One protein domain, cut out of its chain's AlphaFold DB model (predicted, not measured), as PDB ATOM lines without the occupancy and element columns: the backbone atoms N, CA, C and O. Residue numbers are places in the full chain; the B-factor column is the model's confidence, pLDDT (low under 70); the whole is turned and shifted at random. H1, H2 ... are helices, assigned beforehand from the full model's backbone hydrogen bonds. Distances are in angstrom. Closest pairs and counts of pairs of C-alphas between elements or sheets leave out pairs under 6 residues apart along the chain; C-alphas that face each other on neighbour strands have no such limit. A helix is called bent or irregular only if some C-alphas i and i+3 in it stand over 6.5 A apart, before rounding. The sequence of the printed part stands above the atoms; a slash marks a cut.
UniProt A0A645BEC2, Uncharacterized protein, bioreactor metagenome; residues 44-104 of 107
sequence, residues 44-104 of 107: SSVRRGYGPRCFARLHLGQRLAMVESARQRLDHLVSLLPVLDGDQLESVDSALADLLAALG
ATOM      1  N   SER A  44      -4.378  46.464  37.858       89.19
ATOM      2  CA  SER A  44      -3.368  45.990  36.908       89.19
ATOM      3  C   SER A  44      -2.016  46.665  37.151       89.19
ATOM      4  O   SER A  44      -0.968  46.023  37.075       89.19
ATOM      5  N   SER A  45      -2.018  47.947  37.517       89.56
ATOM      6  CA  SER A  45      -0.817  48.657  37.953       89.56
ATOM      7  C   SER A  45      -0.282  48.166  39.294       89.56
ATOM      8  O   SER A  45       0.932  48.019  39.413       89.56
ATOM      9  N   VAL A  46      -1.150  47.860  40.265       89.25
ATOM     10  CA  VAL A  46      -0.746  47.264  41.549       89.25
ATOM     11  C   VAL A  46      -0.059  45.919  41.324       89.25
ATOM     12  O   VAL A  46       1.067  45.736  41.775       89.25
ATOM     13  N   ARG A  47      -0.675  45.018  40.544       90.44
ATOM     14  CA  ARG A  47      -0.087  43.709  40.203       90.44
ATOM     15  C   ARG A  47       1.270  43.818  39.510       90.44
ATOM     16  O   ARG A  47       2.144  42.999  39.760       90.44
ATOM     17  N   ARG A  48       1.445  44.807  38.628       89.12
ATOM     18  CA  ARG A  48       2.716  45.054  37.927       89.12
ATOM     19  C   ARG A  48       3.749  45.798  38.779       89.12
ATOM     20  O   ARG A  48       4.901  45.859  38.376       89.12
ATOM     21  N   GLY A  49       3.354  46.430  39.887       91.75
ATOM     22  CA  GLY A  49       4.226  47.284  40.708       91.75
ATOM     23  C   GLY A  49       4.586  48.643  40.085       91.75
ATOM     24  O   GLY A  49       5.318  49.432  40.687       91.75
ATOM     25  N   TYR A  50       4.063  48.965  38.898       91.38
ATOM     26  CA  TYR A  50       4.357  50.206  38.179       91.38
ATOM     27  C   TYR A  50       3.082  50.910  37.708       91.38
ATOM     28  O   TYR A  50       2.135  50.302  37.201       91.38
ATOM     29  N   GLY A  51       3.093  52.241  37.809       93.06
ATOM     30  CA  GLY A  51       2.096  53.084  37.155       93.06
ATOM     31  C   GLY A  51       2.243  53.024  35.628       93.06
ATOM     32  O   GLY A  51       3.345  52.763  35.138       93.06
ATOM     33  N   PRO A  52       1.188  53.324  34.855       87.12
ATOM     34  CA  PRO A  52       1.153  53.110  33.404       87.12
ATOM     35  C   PRO A  52       2.291  53.822  32.660       87.12
ATOM     36  O   PRO A  52       2.946  53.231  31.808       87.12
ATOM     37  N   ARG A  53       2.606  55.068  33.040       88.94
ATOM     38  CA  ARG A  53       3.724  55.824  32.446       88.94
ATOM     39  C   ARG A  53       5.088  55.195  32.739       88.94
ATOM     40  O   ARG A  53       5.941  55.151  31.862       88.94
ATOM     41  N   CYS A  54       5.309  54.738  33.971       87.88
ATOM     42  CA  CYS A  54       6.572  54.106  34.358       87.88
ATOM     43  C   CYS A  54       6.732  52.740  33.688       87.88
ATOM     44  O   CYS A  54       7.817  52.423  33.218       87.88
ATOM     45  N   PHE A  55       5.642  51.982  33.584       88.00
ATOM     46  CA  PHE A  55       5.612  50.708  32.878       88.00
ATOM     47  C   PHE A  55       5.905  50.878  31.379       88.00
ATOM     48  O   PHE A  55       6.752  50.178  30.834       88.00
ATOM     49  N   ALA A  56       5.295  51.874  30.726       86.25
ATOM     50  CA  ALA A  56       5.577  52.190  29.325       86.25
ATOM     51  C   ALA A  56       7.049  52.584  29.092       86.25
ATOM     52  O   ALA A  56       7.660  52.140  28.123       86.25
ATOM     53  N   ARG A  57       7.649  53.374  29.996       85.12
ATOM     54  CA  ARG A  57       9.081  53.724  29.921       85.12
ATOM     55  C   ARG A  57       9.991  52.513  30.103       85.12
ATOM     56  O   ARG A  57      10.987  52.417  29.399       85.12
ATOM     57  N   LEU A  58       9.651  51.604  31.020       83.19
ATOM     58  CA  LEU A  58      10.398  50.360  31.210       83.19
ATOM     59  C   LEU A  58      10.386  49.526  29.923       83.19
ATOM     60  O   LEU A  58      11.440  49.108  29.460       83.19
ATOM     61  N   HIS A  59       9.215  49.371  29.303       79.81
ATOM     62  CA  HIS A  59       9.088  48.684  28.017       79.81
ATOM     63  C   HIS A  59       9.876  49.359  26.894       79.81
ATOM     64  O   HIS A  59      10.488  48.669  26.082       79.81
ATOM     65  N   LEU A  60       9.892  50.694  26.842       79.94
ATOM     66  CA  LEU A  60      10.706  51.425  25.873       79.94
ATOM     67  C   LEU A  60      12.203  51.176  26.104       79.94
ATOM     68  O   LEU A  60      12.917  50.878  25.154       79.94
ATOM     69  N   GLY A  61      12.668  51.236  27.356       78.00
ATOM     70  CA  GLY A  61      14.058  50.936  27.708       78.00
ATOM     71  C   GLY A  61      14.454  49.498  27.360       78.00
ATOM     72  O   GLY A  61      15.514  49.278  26.785       78.00
ATOM     73  N   GLN A  62      13.574  48.528  27.621       78.81
ATOM     74  CA  GLN A  62      13.768  47.132  27.218       78.81
ATOM     75  C   GLN A  62      13.846  46.984  25.695       78.81
ATOM     76  O   GLN A  62      14.714  46.275  25.195       78.81
ATOM     77  N   ARG A  63      12.983  47.679  24.942       76.75
ATOM     78  CA  ARG A  63      13.050  47.694  23.473       76.75
ATOM     79  C   ARG A  63      14.360  48.284  22.966       76.75
ATOM     80  O   ARG A  63      14.973  47.682  22.096       76.75
ATOM     81  N   LEU A  64      14.808  49.410  23.517       75.19
ATOM     82  CA  LEU A  64      16.086  50.019  23.135       75.19
ATOM     83  C   LEU A  64      17.268  49.087  23.429       75.19
ATOM     84  O   LEU A  64      18.131  48.926  22.575       75.19
ATOM     85  N   ALA A  65      17.275  48.420  24.585       74.25
ATOM     86  CA  ALA A  65      18.306  47.439  24.920       74.25
ATOM     87  C   ALA A  65      18.311  46.238  23.956       74.25
ATOM     88  O   ALA A  65      19.377  45.777  23.555       74.25
ATOM     89  N   MET A  66      17.133  45.752  23.545       73.38
ATOM     90  CA  MET A  66      17.034  44.697  22.531       73.38
ATOM     91  C   MET A  66      17.562  45.157  21.170       73.38
ATOM     92  O   MET A  66      18.301  44.412  20.534       73.38
ATOM     93  N   VAL A  67      17.220  46.375  20.736       76.19
ATOM     94  CA  VAL A  67      17.715  46.952  19.474       76.19
ATOM     95  C   VAL A  67      19.236  47.092  19.497       76.19
ATOM     96  O   VAL A  67      19.898  46.700  18.543       76.19
ATOM     97  N   GLU A  68      19.798  47.589  20.597       75.56
ATOM     98  CA  GLU A  68      21.246  47.728  20.749       75.56
ATOM     99  C   GLU A  68      21.950  46.364  20.738       75.56
ATOM    100  O   GLU A  68      22.946  46.178  20.043       75.56
ATOM    101  N   SER A  69      21.394  45.365  21.433       73.25
ATOM    102  CA  SER A  69      21.931  44.001  21.395       73.25
ATOM    103  C   SER A  69      21.868  43.391  19.991       73.25
ATOM    104  O   SER A  69      22.816  42.731  19.568       73.25
ATOM    105  N   ALA A  70      20.779  43.623  19.254       76.56
ATOM    106  CA  ALA A  70      20.648  43.171  17.873       76.56
ATOM    107  C   ALA A  70      21.688  43.842  16.966       76.56
ATOM    108  O   ALA A  70      22.342  43.156  16.184       76.56
ATOM    109  N   ARG A  71      21.903  45.153  17.123       76.81
ATOM    110  CA  ARG A  71      22.923  45.901  16.381       76.81
ATOM    111  C   ARG A  71      24.321  45.330  16.606       76.81
ATOM    112  O   ARG A  71      24.999  45.018  15.639       76.81
ATOM    113  N   GLN A  72      24.712  45.104  17.858       74.38
ATOM    114  CA  GLN A  72      26.022  44.528  18.186       74.38
ATOM    115  C   GLN A  72      26.225  43.139  17.570       74.38
ATOM    116  O   GLN A  72      27.312  42.815  17.101       74.38
ATOM    117  N   ARG A  73      25.173  42.312  17.552       78.25
ATOM    118  CA  ARG A  73      25.218  40.989  16.915       78.25
ATOM    119  C   ARG A  73      25.357  41.087  15.396       78.25
ATOM    120  O   ARG A  73      26.114  40.312  14.824       78.25
ATOM    121  N   LEU A  74      24.668  42.035  14.760       80.75
ATOM    122  CA  LEU A  74      24.803  42.293  13.324       80.75
ATOM    123  C   LEU A  74      26.199  42.813  12.976       80.75
ATOM    124  O   LEU A  74      26.817  42.296  12.053       80.75
ATOM    125  N   ASP A  75      26.730  43.762  13.745       76.31
ATOM    126  CA  ASP A  75      28.087  44.283  13.551       76.31
ATOM    127  C   ASP A  75      29.130  43.159  13.689       76.31
ATOM    128  O   ASP A  75      30.073  43.066  12.900       76.31
ATOM    129  N   HIS A  76      28.928  42.246  14.647       74.50
ATOM    130  CA  HIS A  76      29.768  41.061  14.791       74.50
ATOM    131  C   HIS A  76      29.666  40.126  13.578       74.50
ATOM    132  O   HIS A  76      30.695  39.716  13.049       74.50
ATOM    133  N   LEU A  77      28.459  39.834  13.085       77.25
ATOM    134  CA  LEU A  77      28.273  39.030  11.871       77.25
ATOM    135  C   LEU A  77      28.956  39.664  10.655       77.25
ATOM    136  O   LEU A  77      29.679  38.972   9.944       77.25
ATOM    137  N   VAL A  78      28.813  40.979  10.457       80.88
ATOM    138  CA  VAL A  78      29.477  41.713   9.367       80.88
ATOM    139  C   VAL A  78      30.996  41.575   9.446       80.88
ATOM    140  O   VAL A  78      31.646  41.408   8.417       80.88
ATOM    141  N   SER A  79      31.570  41.586  10.652       79.00
ATOM    142  CA  SER A  79      33.013  41.380  10.834       79.00
ATOM    143  C   SER A  79      33.488  39.963  10.488       79.00
ATOM    144  O   SER A  79      34.663  39.779  10.179       79.00
ATOM    145  N   LEU A  80      32.585  38.975  10.524       78.44
ATOM    146  CA  LEU A  80      32.875  37.575  10.217       78.44
ATOM    147  C   LEU A  80      32.664  37.235   8.737       78.44
ATOM    148  O   LEU A  80      33.363  36.364   8.234       78.44
ATOM    149  N   LEU A  81      31.784  37.943   8.015       77.62
ATOM    150  CA  LEU A  81      31.535  37.721   6.579       77.62
ATOM    151  C   LEU A  81      32.802  37.554   5.706       77.62
ATOM    152  O   LEU A  81      32.776  36.700   4.827       77.62
ATOM    153  N   PRO A  82      33.916  38.291   5.917       76.56
ATOM    154  CA  PRO A  82      35.119  38.152   5.090       76.56
ATOM    155  C   PRO A  82      35.887  36.833   5.271       76.56
ATOM    156  O   PRO A  82      36.786  36.553   4.483       76.56
ATOM    157  N   VAL A  83      35.596  36.071   6.329       80.69
ATOM    158  CA  VAL A  83      36.280  34.815   6.687       80.69
ATOM    159  C   VAL A  83      35.368  33.592   6.583       80.69
ATOM    160  O   VAL A  83      35.819  32.487   6.869       80.69
ATOM    161  N   LEU A  84      34.108  33.778   6.182       79.50
ATOM    162  CA  LEU A  84      33.168  32.682   5.971       79.50
ATOM    163  C   LEU A  84      33.324  32.104   4.563       79.50
ATOM    164  O   LEU A  84      33.361  32.832   3.570       79.50
ATOM    165  N   ASP A  85      33.351  30.778   4.491       83.75
ATOM    166  CA  ASP A  85      33.310  30.038   3.234       83.75
ATOM    167  C   ASP A  85      31.887  30.071   2.634       83.75
ATOM    168  O   ASP A  85      30.917  30.385   3.330       83.75
ATOM    169  N   GLY A  86      31.732  29.711   1.355       75.38
ATOM    170  CA  GLY A  86      30.439  29.762   0.646       75.38
ATOM    171  C   GLY A  86      29.289  29.058   1.384       75.38
ATOM    172  O   GLY A  86      28.229  29.650   1.570       75.38
ATOM    173  N   ASP A  87      29.536  27.855   1.908       77.81
ATOM    174  CA  ASP A  87      28.542  27.077   2.666       77.81
ATOM    175  C   ASP A  87      28.150  27.753   3.998       77.81
ATOM    176  O   ASP A  87      27.026  27.623   4.487       77.81
ATOM    177  N   GLN A  88      29.076  28.496   4.611       78.12
ATOM    178  CA  GLN A  88      28.817  29.216   5.858       78.12
ATOM    179  C   GLN A  88      28.030  30.506   5.611       78.12
ATOM    180  O   GLN A  88      27.202  30.883   6.442       78.12
ATOM    181  N   LEU A  89      28.244  31.158   4.465       79.75
ATOM    182  CA  LEU A  89      27.463  32.320   4.042       79.75
ATOM    183  C   LEU A  89      25.997  31.952   3.769       79.75
ATOM    184  O   LEU A  89      25.114  32.680   4.218       79.75
ATOM    185  N   GLU A  90      25.724  30.809   3.129       79.44
ATOM    186  CA  GLU A  90      24.346  30.321   2.925       79.44
ATOM    187  C   GLU A  90      23.621  30.039   4.249       79.44
ATOM    188  O   GLU A  90      22.447  30.376   4.413       79.44
ATOM    189  N   SER A  91      24.324  29.473   5.234       78.06
ATOM    190  CA  SER A  91      23.765  29.234   6.571       78.06
ATOM    191  C   SER A  91      23.415  30.541   7.296       78.06
ATOM    192  O   SER A  91      22.358  30.648   7.924       78.06
ATOM    193  N   VAL A  92      24.268  31.566   7.173       80.75
ATOM    194  CA  VAL A  92      23.993  32.904   7.718       80.75
ATOM    195  C   VAL A  92      22.794  33.546   7.022       80.75
ATOM    196  O   VAL A  92      21.958  34.125   7.712       80.75
ATOM    197  N   ASP A  93      22.674  33.416   5.700       81.50
ATOM    198  CA  ASP A  93      21.542  33.952   4.933       81.50
ATOM    199  C   ASP A  93      20.214  33.298   5.346       81.50
ATOM    200  O   ASP A  93      19.251  33.994   5.672       81.50
ATOM    201  N   SER A  94      20.186  31.965   5.476       75.56
ATOM    202  CA  SER A  94      19.007  31.236   5.965       75.56
ATOM    203  C   SER A  94      18.622  31.656   7.387       75.56
ATOM    204  O   SER A  94      17.448  31.902   7.666       75.56
ATOM    205  N   ALA A  95      19.596  31.781   8.292       76.56
ATOM    206  CA  ALA A  95      19.338  32.219   9.662       76.56
ATOM    207  C   ALA A  95      18.843  33.676   9.726       76.56
ATOM    208  O   ALA A  95      18.033  34.025  10.590       76.56
ATOM    209  N   LEU A  96      19.310  34.535   8.813       81.56
ATOM    210  CA  LEU A  96      18.849  35.914   8.695       81.56
ATOM    211  C   LEU A  96      17.413  35.970   8.159       81.56
ATOM    212  O   LEU A  96      16.597  36.721   8.696       81.56
ATOM    213  N   ALA A  97      17.084  35.150   7.159       78.06
ATOM    214  CA  ALA A  97      15.736  35.029   6.613       78.06
ATOM    215  C   ALA A  97      14.734  34.557   7.681       78.06
ATOM    216  O   ALA A  97      13.680  35.177   7.848       78.06
ATOM    217  N   ASP A  98      15.092  33.541   8.474       72.44
ATOM    218  CA  ASP A  98      14.270  33.057   9.590       72.44
ATOM    219  C   ASP A  98      14.050  34.142  10.653       72.44
ATOM    220  O   ASP A  98      12.940  34.318  11.167       72.44
ATOM    221  N   LEU A  99      15.095  34.914  10.969       72.12
ATOM    222  CA  LEU A  99      15.005  36.023  11.916       72.12
ATOM    223  C   LEU A  99      14.092  37.143  11.396       72.12
ATOM    224  O   LEU A  99      13.269  37.661  12.154       72.12
ATOM    225  N   LEU A 100      14.213  37.519  10.121       78.12
ATOM    226  CA  LEU A 100      13.370  38.540   9.492       78.12
ATOM    227  C   LEU A 100      11.902  38.100   9.444       78.12
ATOM    228  O   LEU A 100      11.017  38.878   9.816       78.12
ATOM    229  N   ALA A 101      11.646  36.832   9.111       70.06
ATOM    230  CA  ALA A 101      10.315  36.236   9.152       70.06
ATOM    231  C   ALA A 101       9.727  36.242  10.575       70.06
ATOM    232  O   ALA A 101       8.579  36.650  10.770       70.06
ATOM    233  N   ALA A 102      10.517  35.873  11.590       65.19
ATOM    234  CA  ALA A 102      10.097  35.905  12.993       65.19
ATOM    235  C   ALA A 102       9.796  37.329  13.500       65.19
ATOM    236  O   ALA A 102       8.948  37.516  14.375       65.19
ATOM    237  N   LEU A 103      10.464  38.341  12.940       72.38
ATOM    238  CA  LEU A 103      10.202  39.755  13.218       72.38
ATOM    239  C   LEU A 103       9.004  40.315  12.431       72.38
ATOM    240  O   LEU A 103       8.620  41.464  12.655       72.38
ATOM    241  N   GLY A 104       8.401  39.527  11.534       64.38
ATOM    242  CA  GLY A 104       7.314  39.967  10.659       64.38
ATOM    243  C   GLY A 104       7.761  40.977   9.598       64.38
ATOM    244  O   GLY A 104       6.927  41.685   9.035       64.38
TER     245      GLY A 104
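What this domain is: This is residues 44 to 104 of the 107 residues of an uncharacterized protein of bioreactor metagenome (UniProt A0A645BEC2). A long helix, H2, makes the length of the model, and after its last residues a tight link folds back into H3, a helix of 17 residues against the 32 of H2; the two form a narrow, open V with unequal arms that come near each other beside their link. At the other end of H2 a short helix, H1, sits as a small turn before its first residues. The printed part has 61 residues with three named helices, H1, H2 and H3 in that order, and no named strand; the class is all helix. The whole is extended, with a radius of gyration of the C-alphas of 17.7 A, and spans 54 by 21 by 14 A, a rod.

How they stand to each other: H1, residues 44 to 48, and H2, residues 52 to 83, are close but not clearly touching. Their closest C-alphas are those of Ser 45 and Pro 52, 6.7 A apart. H2 and H3, residues 86 to 102, are also close but not clearly touching, with the C-alphas of Leu 81 and Leu 89 closest at 7.2 A. Their lines stand at a shallow tilt of 15 degrees, opposite ways, and their centres are 18.9 A apart. H1 and H3 are apart. Residues 59 to 73, which belong to H2, stand free, and so do residues 97 to 104, of which 97 to 102 belong to H3. In H1 and H3 every O i to N i+4 pair is within hydrogen-bond range; in H2 26 of 28 are.

Where its parts are: H1 runs from Ser 44, whose C-alpha is at (-3.368, 45.990, 36.908), to Arg 48. H2 runs from Pro 52, with its C-alpha at (1.153, 53.110, 33.404), to Val 83, and measures 47.8 A from first to last C-alpha. It is irregular, but only just: C-alphas 79 and 82 are 6.9 A apart. H3 runs from Gly 86 to Ala 102, 24.6 A from first to last C-alpha, and its last C-alpha is at (10.097, 35.905, 12.993).

The domain as a whole: The two C-alphas farthest apart are those of Val 46 and Gly 86, at 54.3 A, while those of Ser 44 and Gly 104, the first and last printed, are 29.0 A apart. The printed part has no cut. The links from H1 to H2, with 3 residues, and from H2 to H3, with 2 residues, are tight, and there is no long link. The mean pLDDT of the printed part is 79.7, and residues 102 and 104 are under 70.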